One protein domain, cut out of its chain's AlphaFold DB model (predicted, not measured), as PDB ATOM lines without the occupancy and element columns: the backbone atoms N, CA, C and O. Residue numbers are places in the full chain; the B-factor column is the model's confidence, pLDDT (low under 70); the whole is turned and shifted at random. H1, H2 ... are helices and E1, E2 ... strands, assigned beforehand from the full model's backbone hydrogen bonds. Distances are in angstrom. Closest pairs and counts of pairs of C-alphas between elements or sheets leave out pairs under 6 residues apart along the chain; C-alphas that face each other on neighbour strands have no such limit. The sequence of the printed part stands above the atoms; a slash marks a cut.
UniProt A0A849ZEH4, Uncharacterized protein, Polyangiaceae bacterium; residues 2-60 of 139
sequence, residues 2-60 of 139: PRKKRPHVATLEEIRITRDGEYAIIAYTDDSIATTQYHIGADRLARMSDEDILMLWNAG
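AT A GLANCE: This is residues 2 to 60 of the 139 residues of an uncharacterized protein of Polyangiaceae bacterium (UniProt A0A849ZEH4). A small three-stranded antiparallel sheet has one helix, H2, crossing one of its faces, while a short helix, H1, grazes the sheet at the end where E1 turns into E2. A long stretch with no named element, residues 2 to 14, leads into E1 and reaches to the other end of the long axis. The printed part has 59 residues, with three named strands and two named helices in the order E1, E2, E3, H1, H2; the sheet's order is E1, E2, E3, and the class is mixed, helices and strands. The whole is compact, with a radius of gyration of the C-alphas of 11.2 A, yet elongated in outline, spanning 36 by 19 by 17 A.

IN THESE COORDINATES: The sheet holds E1, residues 15 to 20, and E2, residues 23 to 28, each 15.9 A from first to last C-alpha, and E3, residues 36 to 39, 9.7 A. E1 begins at C-alpha 15, at (0.529, 10.781, -10.991). H1 is residues 42 to 45, 5.1 A long. H2 is residues 50 to 60, 15.3 A long, and ends at C-alpha 60, at (3.920, 24.547, -17.257).

HOW THE PARTS SIT: E1, E2 and E3 form a meander, each strand the antiparallel neighbour of the one before. E2 is the inner strand, and E1 and E3 are edge strands. E1 and E2 are a hairpin, with directions at 157 degrees; N 16 and O 27 are within hydrogen-bond range at 2.7 A, and N 25 and O 18 at 2.8 A. E2 and E3 are also a hairpin, at 157 degrees, with N 26 and O 36 2.8 A apart. H2 is on the sheet at a height of 9.8 A, giving two layers, a helix on one face of a sheet. It only just lies over E1, E2 and E3, with 3 C-alphas falling on each. On the local plane its line and that of E1 stand at 81 degrees, across the strands. The closest C-alphas of E1 and H2 are those of Ile 17 and Asp 50, 6.6 A apart. H1 only grazes the sheet; its closest C-alphas with E2 are those of Ala 42 and Tyr 23, 7.3 A. H1 and H2 are close but not clearly touching, the C-alphas of Leu 45 and Ile 53 being 7.9 A apart. In H2 every O i to N i+4 pair is within hydrogen-bond range; H1 is too short for such a pair.

THE WHOLE: The two C-alphas farthest apart are those of Pro 2 and Arg 47, 36.5 A. The printed part has no cut. The links E1 to E2, E3 to H1 and H1 to H2 are tight, and E2 to E3, with 7 residues, is short. The mean pLDDT of the printed part is 90.9, and no printed residue is under 70.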
ATOM      1  N   PRO A   2      13.052  15.453   5.589       72.31
ATOM      2  CA  PRO A   2      13.794  15.611   4.340       72.31
ATOM      3  C   PRO A   2      12.971  16.438   3.339       72.31
ATOM      4  O   PRO A   2      11.749  16.300   3.268       72.31
ATOM      5  N   ARG A   3      13.627  17.341   2.599       82.31
ATOM      6  CA  ARG A   3      12.962  18.139   1.556       82.31
ATOM      7  C   ARG A   3      12.503  17.210   0.437       82.31
ATOM      8  O   ARG A   3      13.323  16.481  -0.114       82.31
ATOM      9  N   LYS A   4      11.219  17.281   0.084       87.81
ATOM     10  CA  LYS A   4      10.683  16.580  -1.084       87.81
ATOM     11  C   LYS A   4      11.344  17.086  -2.374       87.81
ATOM     12  O   LYS A   4      11.692  18.269  -2.480       87.81
ATOM     13  N   LYS A   5      11.537  16.185  -3.336       87.19
ATOM     14  CA  LYS A   5      12.050  16.480  -4.677       87.19
ATOM     15  C   LYS A   5      11.068  17.371  -5.433       87.19
ATOM     16  O   LYS A   5       9.870  17.405  -5.139       87.19
ATOM     17  N   ARG A   6      11.597  18.116  -6.405       84.44
ATOM     18  CA  ARG A   6      10.784  18.967  -7.274       84.44
ATOM     19  C   ARG A   6       9.955  18.102  -8.238       84.44
ATOM     20  O   ARG A   6      10.464  17.068  -8.668       84.44
ATOM     21  N   PRO A   7       8.726  18.521  -8.574       87.94
ATOM     22  CA  PRO A   7       7.958  17.922  -9.662       87.94
ATOM     23  C   PRO A   7       8.700  17.995 -11.005       87.94
ATOM     24  O   PRO A   7       9.453  18.945 -11.224       87.94
ATOM     25  N   HIS A   8       8.464  17.015 -11.874       86.56
ATOM     26  CA  HIS A   8       9.047  16.870 -13.216       86.56
ATOM     27  C   HIS A   8       7.966  16.437 -14.221       86.56
ATOM     28  O   HIS A   8       6.885  16.018 -13.807       86.56
ATOM     29  N   VAL A   9       8.227  16.549 -15.524       88.19
ATOM     30  CA  VAL A   9       7.277  16.093 -16.556       88.19
ATOM     31  C   VAL A   9       6.921  14.624 -16.320       88.19
ATOM     32  O   VAL A   9       7.818  13.794 -16.231       88.19
ATOM     33  N   ALA A  10       5.628  14.321 -16.198       91.31
ATOM     34  CA  ALA A  10       5.142  13.006 -15.785       91.31
ATOM     35  C   ALA A  10       4.132  12.416 -16.773       91.31
ATOM     36  O   ALA A  10       3.522  13.125 -17.571       91.31
ATOM     37  N   THR A  11       3.909  11.115 -16.683       92.56
ATOM     38  CA  THR A  11       2.819  10.395 -17.350       92.56
ATOM     39  C   THR A  11       1.618  10.221 -16.410       92.56
ATOM     40  O   THR A  11       1.732  10.422 -15.200       92.56
ATOM     41  N   LEU A  12       0.453   9.821 -16.938       93.12
ATOM     42  CA  LEU A  12      -0.737   9.549 -16.111       93.12
ATOM     43  C   LEU A  12      -0.551   8.379 -15.138       93.12
ATOM     44  O   LEU A  12      -1.244   8.308 -14.131       93.12
ATOM     45  N   GLU A  13       0.376   7.469 -15.420       94.06
ATOM     46  CA  GLU A  13       0.680   6.331 -14.546       94.06
ATOM     47  C   GLU A  13       1.516   6.756 -13.329       94.06
ATOM     48  O   GLU A  13       1.488   6.117 -12.277       94.06
ATOM     49  N   GLU A  14       2.250   7.862 -13.459       93.88
ATOM     50  CA  GLU A  14       3.158   8.383 -12.437       93.88
ATOM     51  C   GLU A  14       2.487   9.382 -11.495       93.88
ATOM     52  O   GLU A  14       3.076   9.754 -10.475       93.88
ATOM     53  N   ILE A  15       1.261   9.816 -11.804       96.44
ATOM     54  CA  ILE A  15       0.529  10.781 -10.991       96.44
ATOM     55  C   ILE A  15      -0.914  10.363 -10.733       96.44
ATOM     56  O   ILE A  15      -1.559   9.651 -11.489       96.44
ATOM     57  N   ARG A  16      -1.456  10.903  -9.650       96.88
ATOM     58  CA  ARG A  16      -2.872  10.903  -9.331       96.88
ATOM     59  C   ARG A  16      -3.363  12.340  -9.309       96.88
ATOM     60  O   ARG A  16      -2.808  13.174  -8.588       96.88
ATOM     61  N   ILE A  17      -4.427  12.601 -10.060       96.81
ATOM     62  CA  ILE A  17      -5.093  13.900 -10.099       96.81
ATOM     63  C   ILE A  17      -6.376  13.814  -9.276       96.81
ATOM     64  O   ILE A  17      -7.199  12.918  -9.456       96.81
ATOM     65  N   THR A  18      -6.564  14.755  -8.358       96.88
ATOM     66  CA  THR A  18      -7.858  14.990  -7.708       96.88
ATOM     67  C   THR A  18      -8.268  16.446  -7.873       96.88
ATOM     68  O   THR A  18      -7.439  17.313  -8.133       96.88
ATOM     69  N   ARG A  19      -9.568  16.726  -7.779       96.12
ATOM     70  CA  ARG A  19     -10.130  18.072  -7.956       96.12
ATOM     71  C   ARG A  19     -10.653  18.557  -6.608       96.12
ATOM     72  O   ARG A  19     -11.406  17.831  -5.964       96.12
ATOM     73  N   ASP A  20     -10.242  19.750  -6.194       94.69
ATOM     74  CA  ASP A  20     -10.671  20.400  -4.955       94.69
ATOM     75  C   ASP A  20     -11.021  21.869  -5.233       94.69
ATOM     76  O   ASP A  20     -10.146  22.722  -5.406       94.69
ATOM     77  N   GLY A  21     -12.321  22.145  -5.359       93.00
ATOM     78  CA  GLY A  21     -12.841  23.459  -5.733       93.00
ATOM     79  C   GLY A  21     -12.286  23.944  -7.076       93.00
ATOM     80  O   GLY A  21     -12.646  23.437  -8.136       93.00
ATOM     81  N   GLU A  22     -11.408  24.942  -7.022       95.31
ATOM     82  CA  GLU A  22     -10.768  25.557  -8.193       95.31
ATOM     83  C   GLU A  22      -9.392  24.962  -8.536       95.31
ATOM     84  O   GLU A  22      -8.735  25.407  -9.487       95.31
ATOM     85  N   TYR A  23      -8.944  23.975  -7.757       94.06
ATOM     86  CA  TYR A  23      -7.597  23.426  -7.813       94.06
ATOM     87  C   TYR A  23      -7.588  21.975  -8.291       94.06
ATOM     88  O   TYR A  23      -8.338  21.128  -7.807       94.06
ATOM     89  N   ALA A  24      -6.660  21.668  -9.193       95.31
ATOM     90  CA  ALA A  24      -6.200  20.306  -9.417       95.31
ATOM     91  C   ALA A  24      -5.082  19.985  -8.417       95.31
ATOM     92  O   ALA A  24      -4.074  20.691  -8.344       95.31
ATOM     93  N   ILE A  25      -5.242  18.917  -7.645       96.94
ATOM     94  CA  ILE A  25      -4.214  18.376  -6.761       96.94
ATOM     95  C   ILE A  25      -3.479  17.281  -7.530       96.94
ATOM     96  O   ILE A  25      -4.073  16.271  -7.901       96.94
ATOM     97  N   ILE A  26      -2.188  17.485  -7.764       96.31
ATOM     98  CA  ILE A  26      -1.328  16.592  -8.541       96.31
ATOM     99  C   ILE A  26      -0.357  15.924  -7.573       96.31
ATOM    100  O   ILE A  26       0.555  16.571  -7.045       96.31
ATOM    101  N   ALA A  27      -0.570  14.638  -7.308       96.81
ATOM    102  CA  ALA A  27       0.269  13.829  -6.431       96.81
ATOM    103  C   ALA A  27       1.030  12.786  -7.249       96.81
ATOM    104  O   ALA A  27       0.413  12.035  -7.990       96.81
ATOM    105  N   TYR A  28       2.352  12.718  -7.101       95.50
ATOM    106  CA  TYR A  28       3.146  11.653  -7.717       95.50
ATOM    107  C   TYR A  28       2.952  10.346  -6.954       95.50
ATOM    108  O   TYR A  28       2.728  10.363  -5.744       95.50
ATOM    109  N   THR A  29       3.084   9.224  -7.652       95.00
ATOM    110  CA  THR A  29       3.144   7.898  -7.024       95.00
ATOM    111  C   THR A  29       4.404   7.731  -6.166       95.00
ATOM    112  O   THR A  29       4.374   7.014  -5.169       95.00
ATOM    113  N   ASP A  30       5.497   8.432  -6.501       92.50
ATOM    114  CA  ASP A  30       6.679   8.583  -5.643       92.50
ATOM    115  C   ASP A  30       6.442   9.661  -4.565       92.50
ATOM    116  O   ASP A  30       6.537  10.868  -4.817       92.50
ATOM    117  N   ASP A  31       6.217   9.218  -3.325       91.50
ATOM    118  CA  ASP A  31       5.990  10.073  -2.150       91.50
ATOM    119  C   ASP A  31       7.159  11.015  -1.807       91.50
ATOM    120  O   ASP A  31       6.989  11.990  -1.051       91.50
ATOM    121  N   SER A  32       8.352  10.751  -2.352       91.44
ATOM    122  CA  SER A  32       9.513  11.628  -2.212       91.44
ATOM    123  C   SER A  32       9.379  12.919  -3.022       91.44
ATOM    124  O   SER A  32      10.125  13.867  -2.762       91.44
ATOM    125  N   ILE A  33       8.422  13.004  -3.951       92.56
ATOM    126  CA  ILE A  33       8.155  14.170  -4.799       92.56
ATOM    127  C   ILE A  33       7.044  15.033  -4.186       92.56
ATOM    128  O   ILE A  33       6.109  14.553  -3.541       92.56
ATOM    129  N   ALA A  34       7.172  16.352  -4.321       91.44
ATOM    130  CA  ALA A  34       6.195  17.291  -3.786       91.44
ATOM    131  C   ALA A  34       4.848  17.222  -4.532       91.44
ATOM    132  O   ALA A  34       4.798  17.336  -5.755       91.44
ATOM    133  N   THR A  35       3.753  17.118  -3.777       94.00
ATOM    134  CA  THR A  35       2.383  17.299  -4.283       94.00
ATOM    135  C   THR A  35       2.149  18.765  -4.633       94.00
ATOM    136  O   THR A  35       2.559  19.652  -3.881       94.00
ATOM    137  N   THR A  36       1.468  19.027  -5.747       92.56
ATOM    138  CA  THR A  36       1.181  20.390  -6.213       92.56
ATOM    139  C   THR A  36      -0.315  20.675  -6.188       92.56
ATOM    140  O   THR A  36      -1.111  19.838  -6.596       92.56
ATOM    141  N   GLN A  37      -0.689  21.875  -5.741       93.81
ATOM    142  CA  GLN A  37      -2.030  22.431  -5.921       93.81
ATOM    143  C   GLN A  37      -1.974  23.416  -7.089       93.81
ATOM    144  O   GLN A  37      -1.265  24.422  -7.017       93.81
ATOM    145  N   TYR A  38      -2.664  23.109  -8.179       91.31
ATOM    146  CA  TYR A  38      -2.610  23.875  -9.415       91.31
ATOM    147  C   TYR A  38      -3.960  24.543  -9.679       91.31
ATOM    148  O   TYR A  38      -4.971  23.868  -9.869       91.31
ATOM    149  N   HIS A  39      -3.985  25.875  -9.632       89.81
ATOM    150  CA  HIS A  39      -5.205  26.661  -9.827       89.81
ATOM    151  C   HIS A  39      -5.572  26.707 -11.313       89.81
ATOM    152  O   HIS A  39      -4.778  27.164 -12.134       89.81
ATOM    153  N   ILE A  40      -6.764  26.212 -11.647       86.44
ATOM    154  CA  ILE A  40      -7.316  26.203 -13.014       86.44
ATOM    155  C   ILE A  40      -8.631  27.005 -13.073       86.44
ATOM    156  O   ILE A  40      -8.983  27.529 -14.135       86.44
ATOM    157  N   GLY A  41      -9.334  27.129 -11.941       88.06
ATOM    158  CA  GLY A  41     -10.684  27.688 -11.845       88.06
ATOM    159  C   GLY A  41     -11.755  26.602 -11.982       88.06
ATOM    160  O   GLY A  41     -11.639  25.725 -12.840       88.06
ATOM    161  N   ALA A  42     -12.802  26.657 -11.151       86.75
ATOM    162  CA  ALA A  42     -13.791  25.579 -11.012       86.75
ATOM    163  C   ALA A  42     -14.476  25.200 -12.339       86.75
ATOM    164  O   ALA A  42     -14.484  24.030 -12.718       86.75
ATOM    165  N   ASP A  43     -14.983  26.187 -13.085       86.06
ATOM    166  CA  ASP A  43     -15.712  25.943 -14.338       86.06
ATOM    167  C   ASP A  43     -14.849  25.270 -15.405       86.06
ATOM    168  O   ASP A  43     -15.316  24.416 -16.160       86.06
ATOM    169  N   ARG A  44     -13.582  25.681 -15.499       88.56
ATOM    170  CA  ARG A  44     -12.634  25.120 -16.460       88.56
ATOM    171  C   ARG A  44     -12.198  23.728 -16.017       88.56
ATOM    172  O   ARG A  44     -12.235  22.811 -16.828       88.56
ATOM    173  N   LEU A  45     -11.866  23.564 -14.738       92.25
ATOM    174  CA  LEU A  45     -11.437  22.296 -14.153       92.25
ATOM    175  C   LEU A  45     -12.500  21.198 -14.291       92.25
ATOM    176  O   LEU A  45     -12.164  20.049 -14.573       92.25
ATOM    177  N   ALA A  46     -13.777  21.551 -14.138       91.25
ATOM    178  CA  ALA A  46     -14.895  20.621 -14.268       91.25
ATOM    179  C   ALA A  46     -15.062  20.051 -15.689       91.25
ATOM    180  O   ALA A  46     -15.662  18.993 -15.852       91.25
ATOM    181  N   ARG A  47     -14.548  20.743 -16.715       91.88
ATOM    182  CA  ARG A  47     -14.644  20.329 -18.126       91.88
ATOM    183  C   ARG A  47     -13.410  19.589 -18.640       91.88
ATOM    184  O   ARG A  47     -13.446  19.104 -19.763       91.88
ATOM    185  N   MET A  48     -12.334  19.536 -17.857       92.62
ATOM    186  CA  MET A  48     -11.064  18.947 -18.275       92.62
ATOM    187  C   MET A  48     -10.966  17.482 -17.855       92.62
ATOM    188  O   MET A  48     -11.272  17.136 -16.706       92.62
ATOM    189  N   SER A  49     -10.482  16.638 -18.767       95.31
ATOM    190  CA  SER A  49     -10.045  15.283 -18.433       95.31
ATOM    191  C   SER A  49      -8.758  15.308 -17.600       95.31
ATOM    192  O   SER A  49      -8.116  16.349 -17.430       95.31
ATOM    193  N   ASP A  50      -8.377  14.157 -17.050       94.62
ATOM    194  CA  ASP A  50      -7.101  14.033 -16.343       94.62
ATOM    195  C   ASP A  50      -5.924  14.201 -17.321       94.62
ATOM    196  O   ASP A  50      -4.927  14.834 -16.973       94.62
ATOM    197  N   GLU A  51      -6.072  13.738 -18.567       91.81
ATOM    198  CA  GLU A  51      -5.131  13.964 -19.670       91.81
ATOM    199  C   GLU A  51      -4.926  15.462 -19.942       91.81
ATOM    200  O   GLU A  51      -3.787  15.918 -20.036       91.81
ATOM    201  N   ASP A  52      -6.009  16.242 -20.023       88.81
ATOM    202  CA  ASP A  52      -5.945  17.686 -20.283       88.81
ATOM    203  C   ASP A  52      -5.229  18.425 -19.145       88.81
ATOM    204  O   ASP A  52      -4.434  19.342 -19.373       88.81
ATOM    205  N   ILE A  53      -5.510  18.033 -17.897       91.81
ATOM    206  CA  ILE A  53      -4.884  18.613 -16.703       91.81
ATOM    207  C   ILE A  53      -3.398  18.258 -16.665       91.81
ATOM    208  O   ILE A  53      -2.574  19.136 -16.402       91.81
ATOM    209  N   LEU A  54      -3.044  17.001 -16.951       92.56
ATOM    210  CA  LEU A  54      -1.653  16.563 -17.021       92.56
ATOM    211  C   LEU A  54      -0.898  17.311 -18.123       92.56
ATOM    212  O   LEU A  54       0.206  17.790 -17.877       92.56
ATOM    213  N   MET A  55      -1.482  17.444 -19.314       86.38
ATOM    214  CA  MET A  55      -0.869  18.166 -20.428       86.38
ATOM    215  C   MET A  55      -0.605  19.629 -20.056       86.38
ATOM    216  O   MET A  55       0.510  20.117 -20.239       86.38
ATOM    217  N   LEU A  56      -1.593  20.311 -19.467       86.81
ATOM    218  CA  LEU A  56      -1.452  21.693 -19.003       86.81
ATOM    219  C   LEU A  56      -0.364  21.830 -17.924       86.81
ATOM    220  O   LEU A  56       0.440  22.764 -17.955       86.81
ATOM    221  N   TRP A  57      -0.321  20.894 -16.975       88.69
ATOM    222  CA  TRP A  57       0.688  20.863 -15.921       88.69
ATOM    223  C   TRP A  57       2.100  20.635 -16.466       88.69
ATOM    224  O   TRP A  57       3.014  21.395 -16.141       88.69
ATOM    225  N   ASN A  58       2.271  19.622 -17.317       88.12
ATOM    226  CA  ASN A  58       3.546  19.277 -17.935       88.12
ATOM    227  C   ASN A  58       4.067  20.403 -18.822       88.12
ATOM    228  O   ASN A  58       5.255  20.703 -18.756       88.12
ATOM    229  N   ALA A  59       3.195  21.069 -19.585       78.44
ATOM    230  CA  ALA A  59       3.561  22.265 -20.336       78.44
ATOM    231  C   ALA A  59       4.121  23.343 -19.393       78.44
ATOM    232  O   ALA A  59       5.219  23.852 -19.603       78.44
ATOM    233  N   GLY A  60       3.438  23.610 -18.273       77.12
ATOM    234  CA  GLY A  60       3.920  24.547 -17.257       77.12
ATOM    235  C   GLY A  60       5.234  24.130 -16.581       77.12
ATOM    236  O   GLY A  60       6.001  25.000 -16.157       77.12
TER     237      GLY A  60